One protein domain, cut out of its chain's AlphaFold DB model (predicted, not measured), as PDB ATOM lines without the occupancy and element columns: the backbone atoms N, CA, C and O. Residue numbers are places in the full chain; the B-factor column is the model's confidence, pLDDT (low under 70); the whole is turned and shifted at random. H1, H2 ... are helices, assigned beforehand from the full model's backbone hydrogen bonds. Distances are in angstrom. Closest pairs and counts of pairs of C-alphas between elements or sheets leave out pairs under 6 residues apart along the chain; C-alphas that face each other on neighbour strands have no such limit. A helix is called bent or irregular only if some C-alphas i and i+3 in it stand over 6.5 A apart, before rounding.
ATOM      1  N   HIS A 164      32.657 -35.776  -5.811       72.56
ATOM      2  CA  HIS A 164      32.641 -37.224  -5.597       72.56
ATOM      3  C   HIS A 164      33.318 -38.025  -6.727       72.56
ATOM      4  O   HIS A 164      33.379 -37.604  -7.886       72.56
ATOM      5  N   SER A 165      33.854 -39.195  -6.373       77.69
ATOM      6  CA  SER A 165      34.744 -39.999  -7.222       77.69
ATOM      7  C   SER A 165      34.127 -40.380  -8.569       77.69
ATOM      8  O   SER A 165      34.776 -40.219  -9.595       77.69
ATOM      9  N   GLU A 166      32.879 -40.842  -8.583       90.00
ATOM     10  CA  GLU A 166      32.228 -41.400  -9.774       90.00
ATOM     11  C   GLU A 166      32.052 -40.381 -10.912       90.00
ATOM     12  O   GLU A 166      32.645 -40.540 -11.981       90.00
ATOM     13  N   VAL A 167      31.329 -39.281 -10.672       91.69
ATOM     14  CA  VAL A 167      31.148 -38.211 -11.673       91.69
ATOM     15  C   VAL A 167      32.501 -37.618 -12.086       91.69
ATOM     16  O   VAL A 167      32.726 -37.331 -13.263       91.69
ATOM     17  N   LYS A 168      33.444 -37.483 -11.143       92.38
ATOM     18  CA  LYS A 168      34.807 -37.017 -11.428       92.38
ATOM     19  C   LYS A 168      35.554 -37.958 -12.385       92.38
ATOM     20  O   LYS A 168      36.238 -37.454 -13.281       92.38
ATOM     21  N   ASN A 169      35.426 -39.274 -12.207       94.69
ATOM     22  CA  ASN A 169      36.065 -40.296 -13.039       94.69
ATOM     23  C   ASN A 169      35.504 -40.275 -14.466       94.69
ATOM     24  O   ASN A 169      36.283 -40.112 -15.401       94.69
ATOM     25  N   ILE A 170      34.176 -40.293 -14.632       96.19
ATOM     26  CA  ILE A 170      33.532 -40.235 -15.958       96.19
ATOM     27  C   ILE A 170      33.937 -38.947 -16.703       96.19
ATOM     28  O   ILE A 170      34.238 -38.974 -17.898       96.19
ATOM     29  N   ILE A 171      34.038 -37.810 -15.999       95.25
ATOM     30  CA  ILE A 171      34.544 -36.564 -16.597       95.25
ATOM     31  C   ILE A 171      36.030 -36.675 -16.990       95.25
ATOM     32  O   ILE A 171      36.409 -36.117 -18.021       95.25
ATOM     33  N   GLN A 172      36.880 -37.397 -16.243       94.75
ATOM     34  CA  GLN A 172      38.260 -37.645 -16.685       94.75
ATOM     35  C   GLN A 172      38.327 -38.588 -17.895       94.75
ATOM     36  O   GLN A 172      39.116 -38.311 -18.790       94.75
ATOM     37  N   GLU A 173      37.497 -39.633 -17.975       96.38
ATOM     38  CA  GLU A 173      37.426 -40.532 -19.140       96.38
ATOM     39  C   GLU A 173      37.067 -39.758 -20.420       96.38
ATOM     40  O   GLU A 173      37.788 -39.824 -21.418       96.38
ATOM     41  N   ILE A 174      36.014 -38.929 -20.372       96.62
ATOM     42  CA  ILE A 174      35.622 -38.063 -21.498       96.62
ATOM     43  C   ILE A 174      36.752 -37.088 -21.847       96.62
ATOM     44  O   ILE A 174      37.079 -36.911 -23.022       96.62
ATOM     45  N   LYS A 175      37.373 -36.458 -20.843       95.06
ATOM     46  CA  LYS A 175      38.474 -35.506 -21.039       95.06
ATOM     47  C   LYS A 175      39.686 -36.167 -21.702       95.06
ATOM     48  O   LYS A 175      40.227 -35.592 -22.641       95.06
ATOM     49  N   GLN A 176      40.071 -37.367 -21.263       95.25
ATOM     50  CA  GLN A 176      41.152 -38.161 -21.855       95.25
ATOM     51  C   GLN A 176      40.847 -38.474 -23.324       95.25
ATOM     52  O   GLN A 176      41.638 -38.099 -24.194       95.25
ATOM     53  N   ALA A 177      39.665 -39.035 -23.611       94.69
ATOM     54  CA  ALA A 177      39.196 -39.324 -24.971       94.69
ATOM     55  C   ALA A 177      39.143 -38.080 -25.886       94.69
ATOM     56  O   ALA A 177      39.285 -38.202 -27.102       94.69
ATOM     57  N   SER A 178      38.992 -36.889 -25.295       93.75
ATOM     58  CA  SER A 178      38.847 -35.601 -25.990       93.75
ATOM     59  C   SER A 178      40.103 -34.721 -25.980       93.75
ATOM     60  O   SER A 178      40.022 -33.548 -26.348       93.75
ATOM     61  N   THR A 179      41.261 -35.215 -25.526       89.69
ATOM     62  CA  THR A 179      42.430 -34.361 -25.210       89.69
ATOM     63  C   THR A 179      42.899 -33.507 -26.400       89.69
ATOM     64  O   THR A 179      43.147 -32.309 -26.253       89.69
ATOM     65  N   ILE A 180      42.965 -34.095 -27.601       85.56
ATOM     66  CA  ILE A 180      43.416 -33.426 -28.841       85.56
ATOM     67  C   ILE A 180      42.356 -32.439 -29.372       85.56
ATOM     68  O   ILE A 180      42.657 -31.515 -30.126       85.56
ATOM     69  N   GLN A 181      41.101 -32.641 -28.984       90.75
ATOM     70  CA  GLN A 181      39.935 -31.866 -29.386       90.75
ATOM     71  C   GLN A 181      39.724 -30.668 -28.452       90.75
ATOM     72  O   GLN A 181      39.376 -29.588 -28.923       90.75
ATOM     73  N   LEU A 182      40.004 -30.828 -27.155       86.62
ATOM     74  CA  LEU A 182      39.930 -29.777 -26.136       86.62
ATOM     75  C   LEU A 182      40.918 -28.633 -26.402       86.62
ATOM     76  O   LEU A 182      40.535 -27.467 -26.304       86.62
ATOM     77  N   SER A 183      42.149 -28.931 -26.833       84.06
ATOM     78  CA  SER A 183      43.125 -27.893 -27.212       84.06
ATOM     79  C   SER A 183      42.683 -27.057 -28.425       84.06
ATOM     80  O   SER A 183      43.064 -25.894 -28.551       84.06
ATOM     81  N   ARG A 184      41.813 -27.605 -29.288       85.50
ATOM     82  CA  ARG A 184      41.286 -26.934 -30.489       85.50
ATOM     83  C   ARG A 184      40.067 -26.042 -30.227       85.50
ATOM     84  O   ARG A 184      39.722 -25.250 -31.098       85.50
ATOM     85  N   VAL A 185      39.449 -26.088 -29.039       84.62
ATOM     86  CA  VAL A 185      38.240 -25.295 -28.690       84.62
ATOM     87  C   VAL A 185      38.469 -23.779 -28.747       84.62
ATOM     88  O   VAL A 185      37.522 -22.997 -28.829       84.62
ATOM     89  N   TYR A 186      39.726 -23.335 -28.743       80.88
ATOM     90  CA  TYR A 186      40.076 -21.925 -28.897       80.88
ATOM     91  C   TYR A 186      40.192 -21.450 -30.352       80.88
ATOM     92  O   TYR A 186      40.383 -20.255 -30.567       80.88
ATOM     93  N   HIS A 187      40.036 -22.334 -31.340       80.12
ATOM     94  CA  HIS A 187      39.989 -21.972 -32.756       80.12
ATOM     95  C   HIS A 187      38.576 -21.480 -33.149       80.12
ATOM     96  O   HIS A 187      37.595 -22.165 -32.857       80.12
ATOM     97  N   PRO A 188      38.414 -20.333 -33.843       75.25
ATOM     98  CA  PRO A 188      37.110 -19.668 -34.019       75.25
ATOM     99  C   PRO A 188      36.107 -20.421 -34.910       75.25
ATOM    100  O   PRO A 188      34.941 -20.022 -34.986       75.25
ATOM    101  N   ASN A 189      36.564 -21.476 -35.588       79.62
ATOM    102  CA  ASN A 189      35.794 -22.331 -36.494       79.62
ATOM    103  C   ASN A 189      35.828 -23.817 -36.068       79.62
ATOM    104  O   ASN A 189      35.658 -24.694 -36.909       79.62
ATOM    105  N   TYR A 190      36.102 -24.111 -34.791       86.81
ATOM    106  CA  TYR A 190      36.070 -25.468 -34.238       86.81
ATOM    107  C   TYR A 190      34.992 -25.602 -33.154       86.81
ATOM    108  O   TYR A 190      34.866 -24.734 -32.291       86.81
ATOM    109  N   PHE A 191      34.254 -26.712 -33.182       88.06
ATOM    110  CA  PHE A 191      33.205 -27.056 -32.223       88.06
ATOM    111  C   PHE A 191      33.521 -28.436 -31.633       88.06
ATOM    112  O   PHE A 191      33.758 -29.392 -32.373       88.06
ATOM    113  N   ILE A 192      33.563 -28.553 -30.304       91.19
ATOM    114  CA  ILE A 192      33.820 -29.837 -29.620       91.19
ATOM    115  C   ILE A 192      32.539 -30.657 -29.463       91.19
ATOM    116  O   ILE A 192      32.569 -31.881 -29.385       91.19
ATOM    117  N   GLU A 193      31.410 -29.972 -29.536       90.62
ATOM    118  CA  GLU A 193      30.058 -30.488 -29.621       90.62
ATOM    119  C   GLU A 193      29.919 -31.573 -30.722       90.62
ATOM    120  O   GLU A 193      29.265 -32.593 -30.506       90.62
ATOM    121  N   ASP A 194      30.617 -31.442 -31.861       91.81
ATOM    122  CA  ASP A 194      30.650 -32.449 -32.945       91.81
ATOM    123  C   ASP A 194      31.587 -33.645 -32.692       91.81
ATOM    124  O   ASP A 194      31.465 -34.690 -33.338       91.81
ATOM    125  N   HIS A 195      32.511 -33.526 -31.739       94.12
ATOM    126  CA  HIS A 195      33.259 -34.664 -31.208       94.12
ATOM    127  C   HIS A 195      32.444 -35.395 -30.134       94.12
ATOM    128  O   HIS A 195      32.385 -36.622 -30.154       94.12
ATOM    129  N   TYR A 196      31.744 -34.665 -29.262       95.31
ATOM    130  CA  TYR A 196      30.924 -35.249 -28.196       95.31
ATOM    131  C   TYR A 196      29.768 -36.105 -28.704       95.31
ATOM    132  O   TYR A 196      29.526 -37.158 -28.125       95.31
ATOM    133  N   LYS A 197      29.178 -35.769 -29.860       95.00
ATOM    134  CA  LYS A 197      28.215 -36.630 -30.585       95.00
ATOM    135  C   LYS A 197      28.745 -38.044 -30.907       95.00
ATOM    136  O   LYS A 197      27.956 -38.910 -31.273       95.00
ATOM    137  N   LYS A 198      30.058 -38.288 -30.785       95.38
ATOM    138  CA  LYS A 198      30.733 -39.577 -31.029       95.38
ATOM    139  C   LYS A 198      31.069 -40.354 -29.747       95.38
ATOM    140  O   LYS A 198      31.646 -41.429 -29.848       95.38
ATOM    141  N   LEU A 199      30.723 -39.829 -28.567       96.06
ATOM    142  CA  LEU A 199      30.971 -40.448 -27.256       96.06
ATOM    143  C   LEU A 199      29.664 -40.702 -26.459       96.06
ATOM    144  O   LEU A 199      29.631 -40.412 -25.258       96.06
ATOM    145  N   PRO A 200      28.570 -41.203 -27.079       97.00
ATOM    146  CA  PRO A 200      27.248 -41.238 -26.446       97.00
ATOM    147  C   PRO A 200      27.228 -42.011 -25.125       97.00
ATOM    148  O   PRO A 200      26.634 -41.537 -24.162       97.00
ATOM    149  N   ASP A 201      27.923 -43.145 -25.042       97.12
ATOM    150  CA  ASP A 201      27.889 -44.018 -23.864       97.12
ATOM    151  C   ASP A 201      28.475 -43.339 -22.619       97.12
ATOM    152  O   ASP A 201      27.933 -43.474 -21.523       97.12
ATOM    153  N   LEU A 202      29.548 -42.556 -22.781       97.00
ATOM    154  CA  LEU A 202      30.157 -41.808 -21.678       97.00
ATOM    155  C   LEU A 202      29.267 -40.643 -21.225       97.00
ATOM    156  O   LEU A 202      29.132 -40.407 -20.027       97.00
ATOM    157  N   PHE A 203      28.627 -39.933 -22.160       97.25
ATOM    158  CA  PHE A 203      27.707 -38.844 -21.817       97.25
ATOM    159  C   PHE A 203      26.378 -39.344 -21.229       97.25
ATOM    160  O   PHE A 203      25.821 -38.677 -20.357       97.25
ATOM    161  N   ASN A 204      25.901 -40.527 -21.625       97.12
ATOM    162  CA  ASN A 204      24.739 -41.179 -21.016       97.12
ATOM    163  C   ASN A 204      25.050 -41.634 -19.579       97.12
ATOM    164  O   ASN A 204      24.332 -41.240 -18.664       97.12
ATOM    165  N   LYS A 205      26.178 -42.327 -19.351       96.75
ATOM    166  CA  LYS A 205      26.667 -42.645 -17.992       96.75
ATOM    167  C   LYS A 205      26.819 -41.393 -17.126       96.75
ATOM    168  O   LYS A 205      26.408 -41.380 -15.970       96.75
ATOM    169  N   LEU A 206      27.381 -40.317 -17.686       96.69
ATOM    170  CA  LEU A 206      27.527 -39.045 -16.978       96.69
ATOM    171  C   LEU A 206      26.166 -38.456 -16.590       96.69
ATOM    172  O   LEU A 206      26.005 -37.987 -15.469       96.69
ATOM    173  N   LYS A 207      25.175 -38.501 -17.484       97.31
ATOM    174  CA  LYS A 207      23.807 -38.045 -17.212       97.31
ATOM    175  C   LYS A 207      23.141 -38.850 -16.094       97.31
ATOM    176  O   LYS A 207      22.496 -38.259 -15.233       97.31
ATOM    177  N   GLU A 208      23.311 -40.169 -16.097       96.44
ATOM    178  CA  GLU A 208      22.786 -41.067 -15.063       96.44
ATOM    179  C   GLU A 208      23.429 -40.770 -13.701       96.44
ATOM    180  O   GLU A 208      22.707 -40.478 -12.744       96.44
ATOM    181  N   ALA A 209      24.763 -40.698 -13.632       95.69
ATOM    182  CA  ALA A 209      25.488 -40.343 -12.411       95.69
ATOM    183  C   ALA A 209      25.129 -38.931 -11.896       95.69
ATOM    184  O   ALA A 209      24.984 -38.723 -10.694       95.69
ATOM    185  N   VAL A 210      24.909 -37.959 -12.791       95.69
ATOM    186  CA  VAL A 210      24.445 -36.609 -12.423       95.69
ATOM    187  C   VAL A 210      22.986 -36.602 -11.951       95.69
ATOM    188  O   VAL A 210      22.650 -35.805 -11.082       95.69
ATOM    189  N   SER A 211      22.127 -37.499 -12.450       95.31
ATOM    190  CA  SER A 211      20.739 -37.626 -11.973       95.31
ATOM    191  C   SER A 211      20.620 -38.238 -10.570       95.31
ATOM    192  O   SER A 211      19.630 -37.994  -9.884       95.31
ATOM    193  N   GLN A 212      21.634 -38.997 -10.139       94.25
ATOM    194  CA  GLN A 212      21.719 -39.625  -8.815       94.25
ATOM    195  C   GLN A 212      22.572 -38.818  -7.816       94.25
ATOM    196  O   GLN A 212      22.566 -39.110  -6.620       94.25
ATOM    197  N   ALA A 213      23.302 -37.799  -8.284       92.81
ATOM    198  CA  ALA A 213      24.173 -36.979  -7.449       92.81
ATOM    199  C   ALA A 213      23.393 -36.184  -6.386       92.81
ATOM    200  O   ALA A 213      22.301 -35.667  -6.629       92.81
ATOM    201  N   ASN A 214      23.995 -36.016  -5.205       92.44
ATOM    202  CA  ASN A 214      23.444 -35.139  -4.173       92.44
ATOM    203  C   ASN A 214      23.364 -33.698  -4.704       92.44
ATOM    204  O   ASN A 214      24.326 -33.202  -5.294       92.44
ATOM    205  N   PHE A 215      22.249 -33.000  -4.454       93.56
ATOM    206  CA  PHE A 215      22.026 -31.650  -4.977       93.56
ATOM    207  C   PHE A 215      23.187 -30.687  -4.660       93.56
ATOM    208  O   PHE A 215      23.615 -29.946  -5.542       93.56
ATOM    209  N   LYS A 216      23.804 -30.772  -3.471       93.62
ATOM    210  CA  LYS A 216      24.955 -29.932  -3.074       93.62
ATOM    211  C   LYS A 216      26.216 -30.125  -3.925       93.62
ATOM    212  O   LYS A 216      27.104 -29.276  -3.912       93.62
ATOM    213  N   GLU A 217      26.314 -31.201  -4.700       93.25
ATOM    214  CA  GLU A 217      27.417 -31.396  -5.644       93.25
ATOM    215  C   GLU A 217      27.164 -30.778  -7.021       93.25
ATOM    216  O   GLU A 217      28.123 -30.484  -7.738       93.25
ATOM    217  N   ILE A 218      25.908 -30.504  -7.383       95.56
ATOM    218  CA  ILE A 218      25.532 -29.978  -8.701       95.56
ATOM    219  C   ILE A 218      26.279 -28.677  -9.084       95.56
ATOM    220  O   ILE A 218      26.745 -28.599 -10.223       95.56
ATOM    221  N   PRO A 219      26.517 -27.693  -8.188       95.75
ATOM    222  CA  PRO A 219      27.367 -26.531  -8.478       95.75
ATOM    223  C   PRO A 219      28.788 -26.898  -8.922       95.75
ATOM    224  O   PRO A 219      29.336 -26.312  -9.857       95.75
ATOM    225  N   LYS A 220      29.379 -27.904  -8.272       95.12
ATOM    226  CA  LYS A 220      30.734 -28.388  -8.543       95.12
ATOM    227  C   LYS A 220      30.789 -29.200  -9.843       95.12
ATOM    228  O   LYS A 220      31.732 -29.064 -10.619       95.12
ATOM    229  N   ILE A 221      29.758 -30.006 -10.099       95.31
ATOM    230  CA  ILE A 221      29.567 -30.766 -11.342       95.31
ATOM    231  C   ILE A 221      29.422 -29.801 -12.525       95.31
ATOM    232  O   ILE A 221      30.148 -29.927 -13.509       95.31
ATOM    233  N   ALA A 222      28.569 -28.778 -12.404       94.75
ATOM    234  CA  ALA A 222      28.426 -27.706 -13.390       94.75
ATOM    235  C   ALA A 222      29.761 -26.986 -13.658       94.75
ATOM    236  O   ALA A 222      30.121 -26.730 -14.808       94.75
ATOM    237  N   TRP A 223      30.539 -26.711 -12.606       92.88
ATOM    238  CA  TRP A 223      31.891 -26.174 -12.740       92.88
ATOM    239  C   TRP A 223      32.834 -27.134 -13.490       92.88
ATOM    240  O   TRP A 223      33.568 -26.676 -14.367       92.88
ATOM    241  N   MET A 224      32.798 -28.449 -13.233       92.75
ATOM    242  CA  MET A 224      33.622 -29.429 -13.962       92.75
ATOM    243  C   MET A 224      33.231 -29.536 -15.444       92.75
ATOM    244  O   MET A 224      34.115 -29.470 -16.301       92.75
ATOM    245  N   LEU A 225      31.933 -29.633 -15.757       93.38
ATOM    246  CA  LEU A 225      31.414 -29.649 -17.133       93.38
ATOM    247  C   LEU A 225      31.914 -28.435 -17.931       93.38
ATOM    248  O   LEU A 225      32.418 -28.576 -19.048       93.38
ATOM    249  N   GLN A 226      31.840 -27.240 -17.342       90.62
ATOM    250  CA  GLN A 226      32.237 -26.011 -18.024       90.62
ATOM    251  C   GLN A 226      33.757 -25.801 -18.084       90.62
ATOM    252  O   GLN A 226      34.236 -25.321 -19.109       90.62
ATOM    253  N   ASN A 227      34.530 -26.137 -17.046       88.06
ATOM    254  CA  ASN A 227      35.970 -25.825 -17.008       88.06
ATOM    255  C   ASN A 227      36.868 -26.959 -17.530       88.06
ATOM    256  O   ASN A 227      37.962 -26.674 -18.009       88.06
ATOM    257  N   GLN A 228      36.437 -28.224 -17.455       90.50
ATOM    258  CA  GLN A 228      37.250 -29.375 -17.884       90.50
ATOM    259  C   GLN A 228      36.825 -29.953 -19.237       90.50
ATOM    260  O   GLN A 228      37.684 -30.442 -19.968       90.50
ATOM    261  N   LEU A 229      35.531 -29.881 -19.570       92.25
ATOM    262  CA  LEU A 229      34.991 -30.336 -20.858       92.25
ATOM    263  C   LEU A 229      34.596 -29.176 -21.788       92.25
ATOM    264  O   LEU A 229      34.569 -29.338 -22.999       92.25
ATOM    265  N   LEU A 230      34.300 -27.984 -21.256       90.56
ATOM    266  CA  LEU A 230      33.724 -26.878 -22.042       90.56
ATOM    267  C   LEU A 230      32.396 -27.286 -22.731       90.56
ATOM    268  O   LEU A 230      32.049 -26.727 -23.772       90.56
ATOM    269  N   TYR A 231      31.654 -28.235 -22.140       92.31
ATOM    270  CA  TYR A 231      30.370 -28.756 -22.630       92.31
ATOM    271  C   TYR A 231      29.265 -27.703 -22.448       92.31
ATOM    272  O   TYR A 231      28.795 -27.473 -21.333       92.31
ATOM    273  N   LYS A 232      28.878 -27.024 -23.536       86.12
ATOM    274  CA  LYS A 232      27.953 -25.874 -23.503       86.12
ATOM    275  C   LYS A 232      26.591 -26.161 -24.125       86.12
ATOM    276  O   LYS A 232      25.572 -25.834 -23.524       86.12
ATOM    277  N   GLU A 233      26.562 -26.744 -25.322       87.62
ATOM    278  CA  GLU A 233      25.307 -27.176 -25.946       87.62
ATOM    279  C   GLU A 233      24.797 -28.444 -25.265       87.62
ATOM    280  O   GLU A 233      25.554 -29.399 -25.087       87.62
ATOM    281  N   ASP A 234      23.516 -28.475 -24.893       90.69
ATOM    282  CA  ASP A 234      22.970 -29.589 -24.119       90.69
ATOM    283  C   ASP A 234      22.531 -30.781 -24.987       90.69
ATOM    284  O   ASP A 234      21.366 -31.177 -25.005       90.69
ATOM    285  N   ILE A 235      23.491 -31.342 -25.726       93.00
ATOM    286  CA  ILE A 235      23.316 -32.461 -26.667       93.00
ATOM    287  C   ILE A 235      22.630 -33.660 -25.993       93.00
ATOM    288  O   ILE A 235      21.743 -34.276 -26.580       93.00
ATOM    289  N   TYR A 236      23.023 -33.974 -24.754       95.75
ATOM    290  CA  TYR A 236      22.606 -35.180 -24.031       95.75
ATOM    291  C   TYR A 236      21.546 -34.935 -22.944       95.75
ATOM    292  O   TYR A 236      21.092 -35.882 -22.297       95.75
ATOM    293  N   LYS A 237      21.086 -33.688 -22.769       95.88
ATOM    294  CA  LYS A 237      20.150 -33.270 -21.706       95.88
ATOM    295  C   LYS A 237      20.709 -33.431 -20.284       95.88
ATOM    296  O   LYS A 237      20.020 -33.912 -19.390       95.88
ATOM    297  N   ILE A 238      21.970 -33.049 -20.085       96.56
ATOM    298  CA  ILE A 238      22.644 -33.004 -18.777       96.56
ATOM    299  C   ILE A 238      22.349 -31.674 -18.074       96.56
ATOM    300  O   ILE A 238      22.077 -31.668 -16.874       96.56
ATOM    301  N   TRP A 239      22.340 -30.551 -18.801       96.06
ATOM    302  CA  TRP A 239      21.964 -29.258 -18.221       96.06
ATOM    303  C   TRP A 239      20.478 -29.226 -17.835       96.06
ATOM    304  O   TRP A 239      20.140 -28.695 -16.782       96.06
ATOM    305  N   GLU A 240      19.613 -29.880 -18.611       95.88
ATOM    306  CA  GLU A 240      18.199 -30.095 -18.269       95.88
ATOM    307  C   GLU A 240      18.018 -30.897 -16.960       95.88
ATOM    308  O   GLU A 240      17.234 -30.501 -16.098       95.88
ATOM    309  N   VAL A 241      18.793 -31.973 -16.751       96.94
ATOM    310  CA  VAL A 241      18.808 -32.731 -15.480       96.94
ATOM    311  C   VAL A 241      19.300 -31.858 -14.319       96.94
ATOM    312  O   VAL A 241      18.670 -31.830 -13.263       96.94
ATOM    313  N   ILE A 242      20.373 -31.089 -14.528       96.56
ATOM    314  CA  ILE A 242      20.903 -30.133 -13.544       96.56
ATOM    315  C   ILE A 242      19.843 -29.096 -13.141       96.56
ATOM    316  O   ILE A 242      19.681 -28.825 -11.953       96.56
ATOM    317  N   GLU A 243      19.076 -28.545 -14.086       96.38
ATOM    318  CA  GLU A 243      17.985 -27.614 -13.769       96.38
ATOM    319  C   GLU A 243      16.867 -28.260 -12.949       96.38
ATOM    320  O   GLU A 243      16.382 -27.642 -11.998       96.38
ATOM    321  N   ASN A 244      16.479 -29.491 -13.289       96.31
ATOM    322  CA  ASN A 244      15.414 -30.218 -12.599       96.31
ATOM    323  C   ASN A 244      15.783 -30.558 -11.143       96.31
ATOM    324  O   ASN A 244      14.909 -30.545 -10.279       96.31
ATOM    325  N   ILE A 245      17.070 -30.791 -10.850       96.31
ATOM    326  CA  ILE A 245      17.572 -30.975  -9.477       96.31
ATOM    327  C   ILE A 245      17.693 -29.627  -8.750       96.31
ATOM    328  O   ILE A 245      17.299 -29.504  -7.589       96.31
ATOM    329  N   VAL A 246      18.229 -28.594  -9.412       97.06
ATOM    330  CA  VAL A 246      18.495 -27.299  -8.766       97.06
ATOM    331  C   VAL A 246      17.216 -26.540  -8.434       97.06
ATOM    332  O   VAL A 246      17.099 -26.067  -7.308       97.06
ATOM    333  N   LYS A 247      16.275 -26.373  -9.375       95.75
ATOM    334  CA  LYS A 247      15.152 -25.427  -9.206       95.75
ATOM    335  C   LYS A 247      14.299 -25.687  -7.955       95.75
ATOM    336  O   LYS A 247      14.071 -24.722  -7.229       95.75
ATOM    337  N   PRO A 248      13.877 -26.929  -7.632       96.06
ATOM    338  CA  PRO A 248      13.115 -27.193  -6.409       96.06
ATOM    339  C   PRO A 248      13.946 -26.962  -5.139       96.06
ATOM    340  O   PRO A 248      13.441 -26.454  -4.141       96.06
ATOM    341  N   GLN A 249      15.237 -27.300  -5.191       96.38
ATOM    342  CA  GLN A 249      16.157 -27.282  -4.051       96.38
ATOM    343  C   GLN A 249      16.895 -25.940  -3.882       96.38
ATOM    344  O   GLN A 249      17.755 -25.824  -3.013       96.38
ATOM    345  N   ILE A 250      16.612 -24.916  -4.707       95.50
ATOM    346  CA  ILE A 250      17.524 -23.764  -4.859       95.50
ATOM    347  C   ILE A 250      17.726 -22.949  -3.568       95.50
ATOM    348  O   ILE A 250      18.757 -22.312  -3.380       95.50
ATOM    349  N   HIS A 251      16.756 -23.020  -2.660       93.69
ATOM    350  CA  HIS A 251      16.744 -22.355  -1.361       93.69
ATOM    351  C   HIS A 251      17.528 -23.108  -0.259       93.69
ATOM    352  O   HIS A 251      17.605 -22.627   0.867       93.69
ATOM    353  N   HIS A 252      18.116 -24.273  -0.564       96.06
ATOM    354  CA  HIS A 252      18.987 -25.046   0.339       96.06
ATOM    355  C   HIS A 252      20.491 -24.916   0.024       96.06
ATOM    356  O   HIS A 252      21.327 -25.509   0.722       96.06
ATOM    357  N   TYR A 253      20.846 -24.177  -1.030       97.25
ATOM    358  CA  TYR A 253      22.238 -23.895  -1.379       97.25
ATOM    359  C   TYR A 253      22.770 -22.681  -0.616       97.25
ATOM    360  O   TYR A 253      22.044 -21.712  -0.395       97.25
ATOM    361  N   THR A 254      24.055 -22.702  -0.264       96.25
ATOM    362  CA  THR A 254      24.747 -21.503   0.228       96.25
ATOM    363  C   THR A 254      24.979 -20.499  -0.902       96.25
ATOM    364  O   THR A 254      24.917 -20.823  -2.089       96.25
ATOM    365  N   ILE A 255      25.307 -19.258  -0.542       96.56
ATOM    366  CA  ILE A 255      25.630 -18.218  -1.523       96.56
ATOM    367  C   ILE A 255      26.896 -18.572  -2.320       96.56
ATOM    368  O   ILE A 255      26.940 -18.330  -3.525       96.56
ATOM    369  N   ASP A 256      27.870 -19.247  -1.702       96.19
ATOM    370  CA  ASP A 256      29.055 -19.782  -2.388       96.19
ATOM    371  C   ASP A 256      28.676 -20.869  -3.406       96.19
ATOM    372  O   ASP A 256      29.138 -20.843  -4.546       96.19
ATOM    373  N   GLU A 257      27.780 -21.791  -3.027       96.44
ATOM    374  CA  GLU A 257      27.243 -22.831  -3.913       96.44
ATOM    375  C   GLU A 257      26.468 -22.212  -5.101       96.44
ATOM    376  O   GLU A 257      26.640 -22.640  -6.244       96.44
ATOM    377  N   LEU A 258      25.680 -21.153  -4.879       97.25
ATOM    378  CA  LEU A 258      24.958 -20.429  -5.937       97.25
ATOM    379  C   LEU A 258      25.895 -19.647  -6.878       97.25
ATOM    380  O   LEU A 258      25.698 -19.662  -8.099       97.25
ATOM    381  N   ILE A 259      26.933 -18.991  -6.348       96.50
ATOM    382  CA  ILE A 259      27.953 -18.293  -7.147       96.50
ATOM    383  C   ILE A 259      28.770 -19.298  -7.972       96.50
ATOM    384  O   ILE A 259      28.979 -19.085  -9.170       96.50
ATOM    385  N   LEU A 260      29.168 -20.426  -7.379       96.00
ATOM    386  CA  LEU A 260      29.863 -21.515  -8.063       96.00
ATOM    387  C   LEU A 260      29.008 -22.116  -9.190       96.00
ATOM    388  O   LEU A 260      29.499 -22.298 -10.307       96.00
ATOM    389  N   LEU A 261      27.717 -22.352  -8.942       96.06
ATOM    390  CA  LEU A 261      26.781 -22.803  -9.973       96.06
ATOM    391  C   LEU A 261      26.671 -21.772 -11.107       96.06
ATOM    392  O   LEU A 261      26.738 -22.139 -12.281       96.06
ATOM    393  N   LYS A 262      26.587 -20.471 -10.794       94.88
ATOM    394  CA  LYS A 262      26.610 -19.405 -11.811       94.88
ATOM    395  C   LYS A 262      27.909 -19.416 -12.623       94.88
ATOM    396  O   LYS A 262      27.860 -19.246 -13.842       94.88
ATOM    397  N   ARG A 263      29.054 -19.654 -11.974       92.38
ATOM    398  CA  ARG A 263      30.377 -19.774 -12.608       92.38
ATOM    399  C   ARG A 263      30.436 -20.980 -13.556       92.38
ATOM    400  O   ARG A 263      30.978 -20.848 -14.653       92.38
ATOM    401  N   GLY A 264      29.824 -22.106 -13.186       92.38
ATOM    402  CA  GLY A 264      29.622 -23.260 -14.067       92.38
ATOM    403  C   GLY A 264      28.698 -22.964 -15.256       92.38
ATOM    404  O   GLY A 264      29.030 -23.291 -16.385       92.38
ATOM    405  N   LEU A 265      27.574 -22.282 -15.040       92.81
ATOM    406  CA  LEU A 265      26.573 -22.056 -16.090       92.81
ATOM    407  C   LEU A 265      26.918 -20.921 -17.080       92.81
ATOM    408  O   LEU A 265      26.454 -20.944 -18.218       92.81
ATOM    409  N   ALA A 266      27.669 -19.891 -16.665       87.38
ATOM    410  CA  ALA A 266      27.716 -18.614 -17.395       87.38
ATOM    411  C   ALA A 266      29.114 -18.031 -17.691       87.38
ATOM    412  O   ALA A 266      29.201 -16.922 -18.227       87.38
ATOM    413  N   THR A 267      30.222 -18.712 -17.377       78.31
ATOM    414  CA  THR A 267      31.575 -18.140 -17.577       78.31
ATOM    415  C   THR A 267      32.021 -18.024 -19.034       78.31
ATOM    416  O   THR A 267      32.942 -17.241 -19.309       78.31
ATOM    417  N   THR A 268      31.391 -18.757 -19.957       76.62
ATOM    418  CA  THR A 268      31.662 -18.715 -21.404       76.62
ATOM    419  C   THR A 268      30.365 -18.541 -22.219       76.62
ATOM    420  O   THR A 268      29.303 -18.295 -21.648       76.62
ATOM    421  N   TYR A 269      30.458 -18.578 -23.554       76.31
ATOM    422  CA  TYR A 269      29.310 -18.522 -24.469       76.31
ATOM    423  C   TYR A 269      29.330 -19.725 -25.447       76.31
ATOM    424  O   TYR A 269      30.424 -20.096 -25.887       76.31
ATOM    425  N   PRO A 270      28.163 -20.285 -25.842       84.19
ATOM    426  CA  PRO A 270      26.838 -20.039 -25.259       84.19
ATOM    427  C   PRO A 270      26.788 -20.365 -23.758       84.19
ATOM    428  O   PRO A 270      27.640 -21.084 -23.243       84.19
ATOM    429  N   LYS A 271      25.832 -19.750 -23.056       89.50
ATOM    430  CA  LYS A 271      25.596 -19.995 -21.629       89.50
ATOM    431  C   LYS A 271      24.766 -21.264 -21.477       89.50
ATOM    432  O   LYS A 271      23.849 -21.478 -22.269       89.50
ATOM    433  N   ALA A 272      25.080 -22.060 -20.466       91.25
ATOM    434  CA  ALA A 272      24.352 -23.270 -20.136       91.25
ATOM    435  C   ALA A 272      23.172 -22.985 -19.192       91.25
ATOM    436  O   ALA A 272      23.221 -22.071 -18.363       91.25
ATOM    437  N   GLY A 273      22.128 -23.808 -19.301       89.38
ATOM    438  CA  GLY A 273      20.893 -23.677 -18.530       89.38
ATOM    439  C   GLY A 273      20.014 -22.481 -18.928       89.38
ATOM    440  O   GLY A 273      20.370 -21.629 -19.745       89.38
TER     441      GLY A 273
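Overview. This is residues 164 to 273 of the 725 residues of an uncharacterized protein of Paramecium tetraurelia (UniProt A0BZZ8). Four helices, H1, H4, H5 and H6, stand side by side as an up-and-down bundle, each running against the one before it, and a fifth, H7, packs on H5. The irregular H2 and the very short H3 lie at one end of the bundle, with H2 turned crosswise to H1. The printed part has 110 residues, with seven named helices in the order H1 to H7 and no named strand; its class is all helix. It is compact, with a radius of gyration of the C-alphas of 13.5 A and spans of 39 by 26 by 20 A.

Arrangement. Start at H1, residues 165 to 177; H2, residues 179 to 186, is close but not clearly touching it, about perpendicular at 80 degrees, with the C-alphas of Lys 175 and Leu 182 closest at 7.8 A. H3, residues 193 to 196, is close to H2 but not clearly touching, the closest C-alphas being Gln 181 and His 195 at 7.5 A. Next look at H4, residues 200 to 212: it touches H1 at a shallow tilt of 19 degrees, opposite ways, with the C-alphas of Val 167 and Ala 209 closest at 6.1 A. H5, residues 215 to 229, is the hub, touching three helices. It touches H1 at a shallow tilt of 14 degrees, the same way, closest at the C-alphas of Lys 175 and Leu 229, 6.2 A. H6, residues 238 to 252, makes a helical hairpin with H5 at a steep tilt of 38 degrees, the C-alphas of Phe 215 and Ile 245 being closest at 6.4 A. H4 touches H6 with residues 206 to 211 alone, closest at the C-alphas of Lys 207 and Ile 238, 5.4 A. H7, residues 255 to 266, touches H5 the same way at a shallow tilt of 34.7 degrees, only just short of steep; the C-alphas of Trp 223 and Gly 264 are closest at 3.9 A. In H1, H4 and H7 every O i to N i+4 pair is within hydrogen-bond range; in H5 it is 9 of 11, in H6 7 of 11, and in H2 0 of 4, beside 2 of 5 O i to N i+3 pairs, while H3 is too short for an i+4 pair.

Along the chain. Find C-alpha 165 at (34.744, -39.999, -7.222), where H1 begins its 18.3 A. H2 spans 13.2 A, H3 5.0 A and H4 18.5 A. H5, 20.5 A, starts at C-alpha 215 at (22.026, -31.650, -4.977). H6 spans 21.0 A; H7, 16.0 A, ends at C-alpha 266 at (27.716, -18.614, -17.395). H2, H5 and H6 are irregular, H2 and H5 only just: C-alphas 183 and 186 are 6.9 A apart, 216 and 219 6.8 A, and 248 and 251 7.9 A.

Size, cuts and confidence. The C-alphas farthest apart are those of Asn 189 and His 252, 40.6 A. The printed part has no cut and no long link. Its mean pLDDT is 92.3, and no printed residue is under 70.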